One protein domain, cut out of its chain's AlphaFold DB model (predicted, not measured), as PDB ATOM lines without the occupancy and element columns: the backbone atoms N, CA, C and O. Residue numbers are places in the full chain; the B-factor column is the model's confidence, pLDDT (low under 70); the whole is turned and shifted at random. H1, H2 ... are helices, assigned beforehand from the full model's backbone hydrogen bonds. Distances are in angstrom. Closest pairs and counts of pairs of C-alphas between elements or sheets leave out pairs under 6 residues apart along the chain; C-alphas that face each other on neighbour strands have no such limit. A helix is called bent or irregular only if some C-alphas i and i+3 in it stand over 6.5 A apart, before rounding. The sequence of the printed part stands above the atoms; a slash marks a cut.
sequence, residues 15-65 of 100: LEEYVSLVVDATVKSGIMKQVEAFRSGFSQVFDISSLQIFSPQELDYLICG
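This is residues 15 to 65 of the 100 residues of the protein "HECT domain-containing protein" of Hordeum vulgare subsp. vulgare (UniProt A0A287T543). The model is an open L-shaped hook: H1 and H2 follow each other end to end, with a small step between them, as one long arm, and beyond the far end of H2 the chain turns aside into a small, loosely packed foot made of the short helices H3 and H4. No helix touches another, and H4 at the end of the foot is apart from both helices of the arm. The printed part has 51 residues with four named helices, H1, H2, H3 and H4 in that order along the chain, and no named strand; its class is all helix. The whole is loose, with a radius of gyration of the C-alphas of 14.2 A, and elongated, spanning 41 by 22 by 17 A.

H1 takes residues 15 to 27 and is 18.2 A long from first to last C-alpha, beginning at C-alpha 15 at (182.042, 223.685, 269.399). H2, the longest helix, takes residues 29 to 42 and is 19.9 A long, ending at C-alpha 42 at (176.555, 205.372, 237.321). It is irregular: C-alphas 30 and 33 are 7.9 A apart. H3 takes residues 48 to 53, 10.4 A long, and is only just irregular, with C-alphas 50 and 53 being 6.6 A apart. H4 takes residues 56 to 64, 11.7 A long, and ends at C-alpha 64 at (191.225, 206.610, 239.026).

H1 and H2 are close but not clearly touching, the closest C-alphas being those of Asp 24 and Gly 30, 7.2 A apart. They run the same way at a shallow tilt of 29 degrees. H2 and H3 are close but not clearly touching, with the C-alphas of Arg 39 and Ile 48 closest at 6.8 A. Their lines are about perpendicular, at 82 degrees. H3 and H4 are close but not clearly touching, with the C-alphas of Leu 51 and Leu 59 closest at 7.5 A. They run opposite ways at a steep tilt of 54 degrees. H1 is apart from H3 and H4, and H2 is apart from H4. In H1 and H4 every O i to N i+4 pair is within hydrogen-bond range; in H2 it is 8 of 10, and in H3 0 of 2, beside 2 of 3 O i to N i+3 pairs.

The two C-alphas farthest apart are those of Leu 15 and Val 45, 43.1 A. Residues 15 to 20, which belong to H1, stand free, and so do residues 41 to 46. The links H1 to H2, H2 to H3 and H3 to H4 are tight, with 1, 5 and 2 residues between the helices. The printed part has no cut. The mean pLDDT of the printed part is 94.1, and no printed residue is under 70.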
ATOM      1  N   LEU A  15     181.084 223.766 270.505       96.06
ATOM      2  CA  LEU A  15     182.042 223.685 269.399       96.06
ATOM      3  C   LEU A  15     182.005 222.339 268.663       96.06
ATOM      4  O   LEU A  15     182.039 222.312 267.435       96.06
ATOM      5  N   GLU A  16     181.936 221.223 269.390       97.25
ATOM      6  CA  GLU A  16     181.916 219.885 268.786       97.25
ATOM      7  C   GLU A  16     180.661 219.663 267.929       97.25
ATOM      8  O   GLU A  16     180.754 219.186 266.794       97.25
ATOM      9  N   GLU A  17     179.494 220.082 268.431       95.00
ATOM     10  CA  GLU A  17     178.235 220.037 267.680       95.00
ATOM     11  C   GLU A  17     178.337 220.900 266.421       95.00
ATOM     12  O   GLU A  17     178.014 220.441 265.324       95.00
ATOM     13  N   TYR A  18     178.844 222.127 266.558       95.12
ATOM     14  CA  TYR A  18     179.043 223.023 265.426       95.12
ATOM     15  C   TYR A  18     179.930 222.390 264.345       95.12
ATOM     16  O   TYR A  18     179.547 222.381 263.174       95.12
ATOM     17  N   VAL A  19     181.076 221.809 264.718       96.44
ATOM     18  CA  VAL A  19     181.980 221.128 263.775       96.44
ATOM     19  C   VAL A  19     181.271 219.966 263.083       96.44
ATOM     20  O   VAL A  19     181.339 219.854 261.860       96.44
ATOM     21  N   SER A  20     180.543 219.136 263.834       96.81
ATOM     22  CA  SER A  20     179.778 218.016 263.276       96.81
ATOM     23  C   SER A  20     178.742 218.481 262.245       96.81
ATOM     24  O   SER A  20     178.653 217.921 261.148       96.81
ATOM     25  N   LEU A  21     178.018 219.563 262.547       95.75
ATOM     26  CA  LEU A  21     177.034 220.146 261.636       95.75
ATOM     27  C   LEU A  21     177.682 220.769 260.394       95.75
ATOM     28  O   LEU A  21     177.129 220.648 259.302       95.75
ATOM     29  N   VAL A  22     178.840 221.421 260.528       96.12
ATOM     30  CA  VAL A  22     179.595 221.939 259.373       96.12
ATOM     31  C   VAL A  22     180.032 220.790 258.469       96.12
ATOM     32  O   VAL A  22     179.876 220.878 257.252       96.12
ATOM     33  N   VAL A  23     180.547 219.699 259.039       97.44
ATOM     34  CA  VAL A  23     180.944 218.513 258.267       97.44
ATOM     35  C   VAL A  23     179.732 217.920 257.547       97.44
ATOM     36  O   VAL A  23     179.793 217.683 256.343       97.44
ATOM     37  N   ASP A  24     178.601 217.737 258.228       96.62
ATOM     38  CA  ASP A  24     177.391 217.221 257.585       96.62
ATOM     39  C   ASP A  24     176.917 218.122 256.432       96.62
ATOM     40  O   ASP A  24     176.707 217.651 255.310       96.62
ATOM     41  N   ALA A  25     176.842 219.429 256.677       95.56
ATOM     42  CA  ALA A  25     176.405 220.402 255.686       95.56
ATOM     43  C   ALA A  25     177.359 220.519 254.487       95.56
ATOM     44  O   ALA A  25     176.929 220.946 253.421       95.56
ATOM     45  N   THR A  26     178.639 220.162 254.630       96.44
ATOM     46  CA  THR A  26     179.633 220.282 253.549       96.44
ATOM     47  C   THR A  26     179.808 219.000 252.745       96.44
ATOM     48  O   THR A  26     179.882 219.073 251.521       96.44
ATOM     49  N   VAL A  27     179.852 217.832 253.395       96.06
ATOM     50  CA  VAL A  27     180.196 216.562 252.724       96.06
ATOM     51  C   VAL A  27     179.093 215.506 252.750       96.06
ATOM     52  O   VAL A  27     179.259 214.445 252.153       96.06
ATOM     53  N   LYS A  28     177.961 215.765 253.415       95.25
ATOM     54  CA  LYS A  28     176.813 214.846 253.449       95.25
ATOM     55  C   LYS A  28     175.568 215.514 252.875       95.25
ATOM     56  O   LYS A  28     175.345 215.475 251.665       95.25
ATOM     57  N   SER A  29     174.757 216.138 253.727       95.88
ATOM     58  CA  SER A  29     173.445 216.671 253.364       95.88
ATOM     59  C   SER A  29     173.533 217.760 252.291       95.88
ATOM     60  O   SER A  29     172.714 217.773 251.371       95.88
ATOM     61  N   GLY A  30     174.562 218.615 252.334       95.81
ATOM     62  CA  GLY A  30     174.732 219.711 251.373       95.81
ATOM     63  C   GLY A  30     175.018 219.284 249.933       95.81
ATOM     64  O   GLY A  30     174.739 220.052 249.014       95.81
ATOM     65  N   ILE A  31     175.517 218.062 249.718       97.50
ATOM     66  CA  ILE A  31     175.826 217.522 248.382       97.50
ATOM     67  C   ILE A  31     174.931 216.342 247.981       97.50
ATOM     68  O   ILE A  31     175.146 215.723 246.938       97.50
ATOM     69  N   MET A  32     173.910 216.022 248.784       97.12
ATOM     70  CA  MET A  32     173.092 214.817 248.611       97.12
ATOM     71  C   MET A  32     172.453 214.729 247.218       97.12
ATOM     72  O   MET A  32     172.444 213.669 246.603       97.12
ATOM     73  N   LYS A  33     171.958 215.849 246.676       97.62
ATOM     74  CA  LYS A  33     171.309 215.870 245.352       97.62
ATOM     75  C   LYS A  33     172.274 215.474 244.230       97.62
ATOM     76  O   LYS A  33     171.895 214.745 243.319       97.62
ATOM     77  N   GLN A  34     173.509 215.958 244.297       97.81
ATOM     78  CA  GLN A  34     174.566 215.679 243.331       97.81
ATOM     79  C   GLN A  34     175.034 214.230 243.457       97.81
ATOM     80  O   GLN A  34     175.215 213.560 242.442       97.81
ATOM     81  N   VAL A  35     175.167 213.735 244.691       95.44
ATOM     82  CA  VAL A  35     175.518 212.338 244.962       95.44
ATOM     83  C   VAL A  35     174.442 211.397 244.422       95.44
ATOM     84  O   VAL A  35     174.779 210.455 243.716       95.44
ATOM     85  N   GLU A  36     173.156 211.663 244.652       95.69
ATOM     86  CA  GLU A  36     172.074 210.821 244.120       95.69
ATOM     87  C   GLU A  36     172.003 210.840 242.588       95.69
ATOM     88  O   GLU A  36     171.851 209.791 241.958       95.69
ATOM     89  N   ALA A  37     172.191 212.004 241.960       96.88
ATOM     90  CA  ALA A  37     172.280 212.093 240.502       96.88
ATOM     91  C   ALA A  37     173.470 211.284 239.954       96.88
ATOM     92  O   ALA A  37     173.321 210.554 238.974       96.88
ATOM     93  N   PHE A  38     174.632 211.358 240.616       93.38
ATOM     94  CA  PHE A  38     175.802 210.550 240.279       93.38
ATOM     95  C   PHE A  38     175.515 209.050 240.423       93.38
ATOM     96  O   PHE A  38     175.762 208.293 239.486       93.38
ATOM     97  N   ARG A  39     174.932 208.616 241.550       93.00
ATOM     98  CA  ARG A  39     174.563 207.210 241.795       93.00
ATOM     99  C   ARG A  39     173.605 206.696 240.727       93.00
ATOM    100  O   ARG A  39     173.813 205.603 240.200       93.00
ATOM    101  N   SER A  40     172.584 207.484 240.388       95.19
ATOM    102  CA  SER A  40     171.615 207.134 239.351       95.19
ATOM    103  C   SER A  40     172.262 207.029 237.974       95.19
ATOM    104  O   SER A  40     171.953 206.083 237.258       95.19
ATOM    105  N   GLY A  41     173.150 207.957 237.608       94.81
ATOM    106  CA  GLY A  41     173.863 207.926 236.330       94.81
ATOM    107  C   GLY A  41     174.822 206.740 236.225       94.81
ATOM    108  O   GLY A  41     174.784 206.004 235.244       94.81
ATOM    109  N   PHE A  42     175.627 206.503 237.263       91.75
ATOM    110  CA  PHE A  42     176.555 205.372 237.321       91.75
ATOM    111  C   PHE A  42     175.822 204.027 237.203       91.75
ATOM    112  O   PHE A  42     176.217 203.163 236.418       91.75
ATOM    113  N   SER A  43     174.691 203.894 237.909       94.44
ATOM    114  CA  SER A  43     173.882 202.666 237.933       94.44
ATOM    115  C   SER A  43     173.223 202.311 236.593       94.44
ATOM    116  O   SER A  43     172.659 201.229 236.467       94.44
ATOM    117  N   GLN A  44     173.298 203.182 235.578       94.94
ATOM    118  CA  GLN A  44     172.852 202.860 234.215       94.94
ATOM    119  C   GLN A  44     173.814 201.914 233.488       94.94
ATOM    120  O   GLN A  44     173.390 201.194 232.589       94.94
ATOM    121  N   VAL A  45     175.100 201.925 233.856       91.62
ATOM    122  CA  VAL A  45     176.123 201.059 233.255       91.62
ATOM    123  C   VAL A  45     176.305 199.795 234.091       91.62
ATOM    124  O   VAL A  45     176.369 198.697 233.540       91.62
ATOM    125  N   PHE A  46     176.366 199.939 235.418       88.44
ATOM    126  CA  PHE A  46     176.512 198.828 236.354       88.44
ATOM    127  C   PHE A  46     176.045 199.221 237.760       88.44
ATOM    128  O   PHE A  46     176.265 200.354 238.183       88.44
ATOM    129  N   ASP A  47     175.424 198.295 238.497       92.56
ATOM    130  CA  ASP A  47     174.854 198.582 239.818       92.56
ATOM    131  C   ASP A  47     175.934 198.994 240.832       92.56
ATOM    132  O   ASP A  47     176.861 198.239 241.136       92.56
ATOM    133  N   ILE A  48     175.771 200.185 241.411       90.12
ATOM    134  CA  ILE A  48     176.679 200.731 242.421       90.12
ATOM    135  C   ILE A  48     176.776 199.847 243.675       90.12
ATOM    136  O   ILE A  48     177.782 199.903 244.382       90.12
ATOM    137  N   SER A  49     175.772 199.009 243.961       91.25
ATOM    138  CA  SER A  49     175.812 198.064 245.088       91.25
ATOM    139  C   SER A  49     176.972 197.070 244.973       91.25
ATOM    140  O   SER A  49     177.572 196.675 245.971       91.25
ATOM    141  N   SER A  50     177.373 196.736 243.750       91.00
ATOM    142  CA  SER A  50     178.463 195.798 243.503       91.00
ATOM    143  C   SER A  50     179.838 196.381 243.835       91.00
ATOM    144  O   SER A  50     180.796 195.633 244.003       91.00
ATOM    145  N   LEU A  51     179.943 197.706 243.975       91.44
ATOM    146  CA  LEU A  51     181.157 198.373 244.438       91.44
ATOM    147  C   LEU A  51     181.355 198.263 245.960       91.44
ATOM    148  O   LEU A  51     182.436 198.574 246.450       91.44
ATOM    149  N   GLN A  52     180.357 197.792 246.718       91.19
ATOM    150  CA  GLN A  52     180.436 197.705 248.184       91.19
ATOM    151  C   GLN A  52     181.423 196.651 248.703       91.19
ATOM    152  O   GLN A  52     181.711 196.630 249.897       91.19
ATOM    153  N   ILE A  53     181.937 195.781 247.830       94.81
ATOM    154  CA  ILE A  53     182.978 194.809 248.189       94.81
ATOM    155  C   ILE A  53     184.362 195.454 248.340       94.81
ATOM    156  O   ILE A  53     185.235 194.857 248.963       94.81
ATOM    157  N   PHE A  54     184.562 196.643 247.766       95.19
ATOM    158  CA  PHE A  54     185.838 197.349 247.765       95.19
ATOM    159  C   PHE A  54     185.912 198.346 248.925       95.19
ATOM    160  O   PHE A  54     184.947 199.044 249.245       95.19
ATOM    161  N   SER A  55     187.091 198.462 249.525       95.62
ATOM    162  CA  SER A  55     187.434 199.582 250.403       95.62
ATOM    163  C   SER A  55     187.489 200.906 249.621       95.62
ATOM    164  O   SER A  55     187.670 200.901 248.399       95.62
ATOM    165  N   PRO A  56     187.391 202.072 250.291       93.19
ATOM    166  CA  PRO A  56     187.524 203.367 249.622       93.19
ATOM    167  C   PRO A  56     188.818 203.509 248.805       93.19
ATOM    168  O   PRO A  56     188.802 204.105 247.733       93.19
ATOM    169  N   GLN A  57     189.925 202.936 249.285       92.88
ATOM    170  CA  GLN A  57     191.219 202.965 248.600       92.88
ATOM    171  C   GLN A  57     191.226 202.086 247.345       92.88
ATOM    172  O   GLN A  57     191.783 202.469 246.321       92.88
ATOM    173  N   GLU A  58     190.590 200.914 247.399       94.19
ATOM    174  CA  GLU A  58     190.448 200.045 246.228       94.19
ATOM    175  C   GLU A  58     189.506 200.650 245.183       94.19
ATOM    176  O   GLU A  58     189.751 200.487 243.991       94.19
ATOM    177  N   LEU A  59     188.465 201.380 245.601       92.31
ATOM    178  CA  LEU A  59     187.596 202.114 244.676       92.31
ATOM    179  C   LEU A  59     188.334 203.236 243.958       92.31
ATOM    180  O   LEU A  59     188.171 203.382 242.749       92.31
ATOM    181  N   ASP A  60     189.156 203.998 244.681       91.44
ATOM    182  CA  ASP A  60     190.006 205.022 244.074       91.44
ATOM    183  C   ASP A  60     190.953 204.393 243.046       91.44
ATOM    184  O   ASP A  60     190.982 204.803 241.892       91.44
ATOM    185  N   TYR A  61     191.615 203.295 243.410       92.12
ATOM    186  CA  TYR A  61     192.462 202.543 242.490       92.12
ATOM    187  C   TYR A  61     191.704 202.031 241.252       92.12
ATOM    188  O   TYR A  61     192.207 202.106 240.132       92.12
ATOM    189  N   LEU A  62     190.501 201.482 241.439       90.88
ATOM    190  CA  LEU A  62     189.688 200.909 240.364       90.88
ATOM    191  C   LEU A  62     189.207 201.981 239.378       90.88
ATOM    192  O   LEU A  62     189.159 201.724 238.175       90.88
ATOM    193  N   ILE A  63     188.826 203.155 239.885       88.69
ATOM    194  CA  ILE A  63     188.206 204.229 239.099       88.69
ATOM    195  C   ILE A  63     189.262 205.184 238.532       88.69
ATOM    196  O   ILE A  63     189.206 205.534 237.355       88.69
ATOM    197  N   CYS A  64     190.214 205.609 239.360       89.56
ATOM    198  CA  CYS A  64     191.225 206.610 239.026       89.56
ATOM    199  C   CYS A  64     192.539 205.985 238.529       89.56
ATOM    200  O   CYS A  64     193.385 206.691 237.979       89.56
ATOM    201  N   GLY A  65     192.716 204.672 238.691       89.69
ATOM    202  CA  GLY A  65     193.970 203.988 238.404       89.69
ATOM    203  C   GLY A  65     195.023 204.217 239.490       89.69
ATOM    204  O   GLY A  65     194.747 204.707 240.583       89.69
TER     205      GLY A  65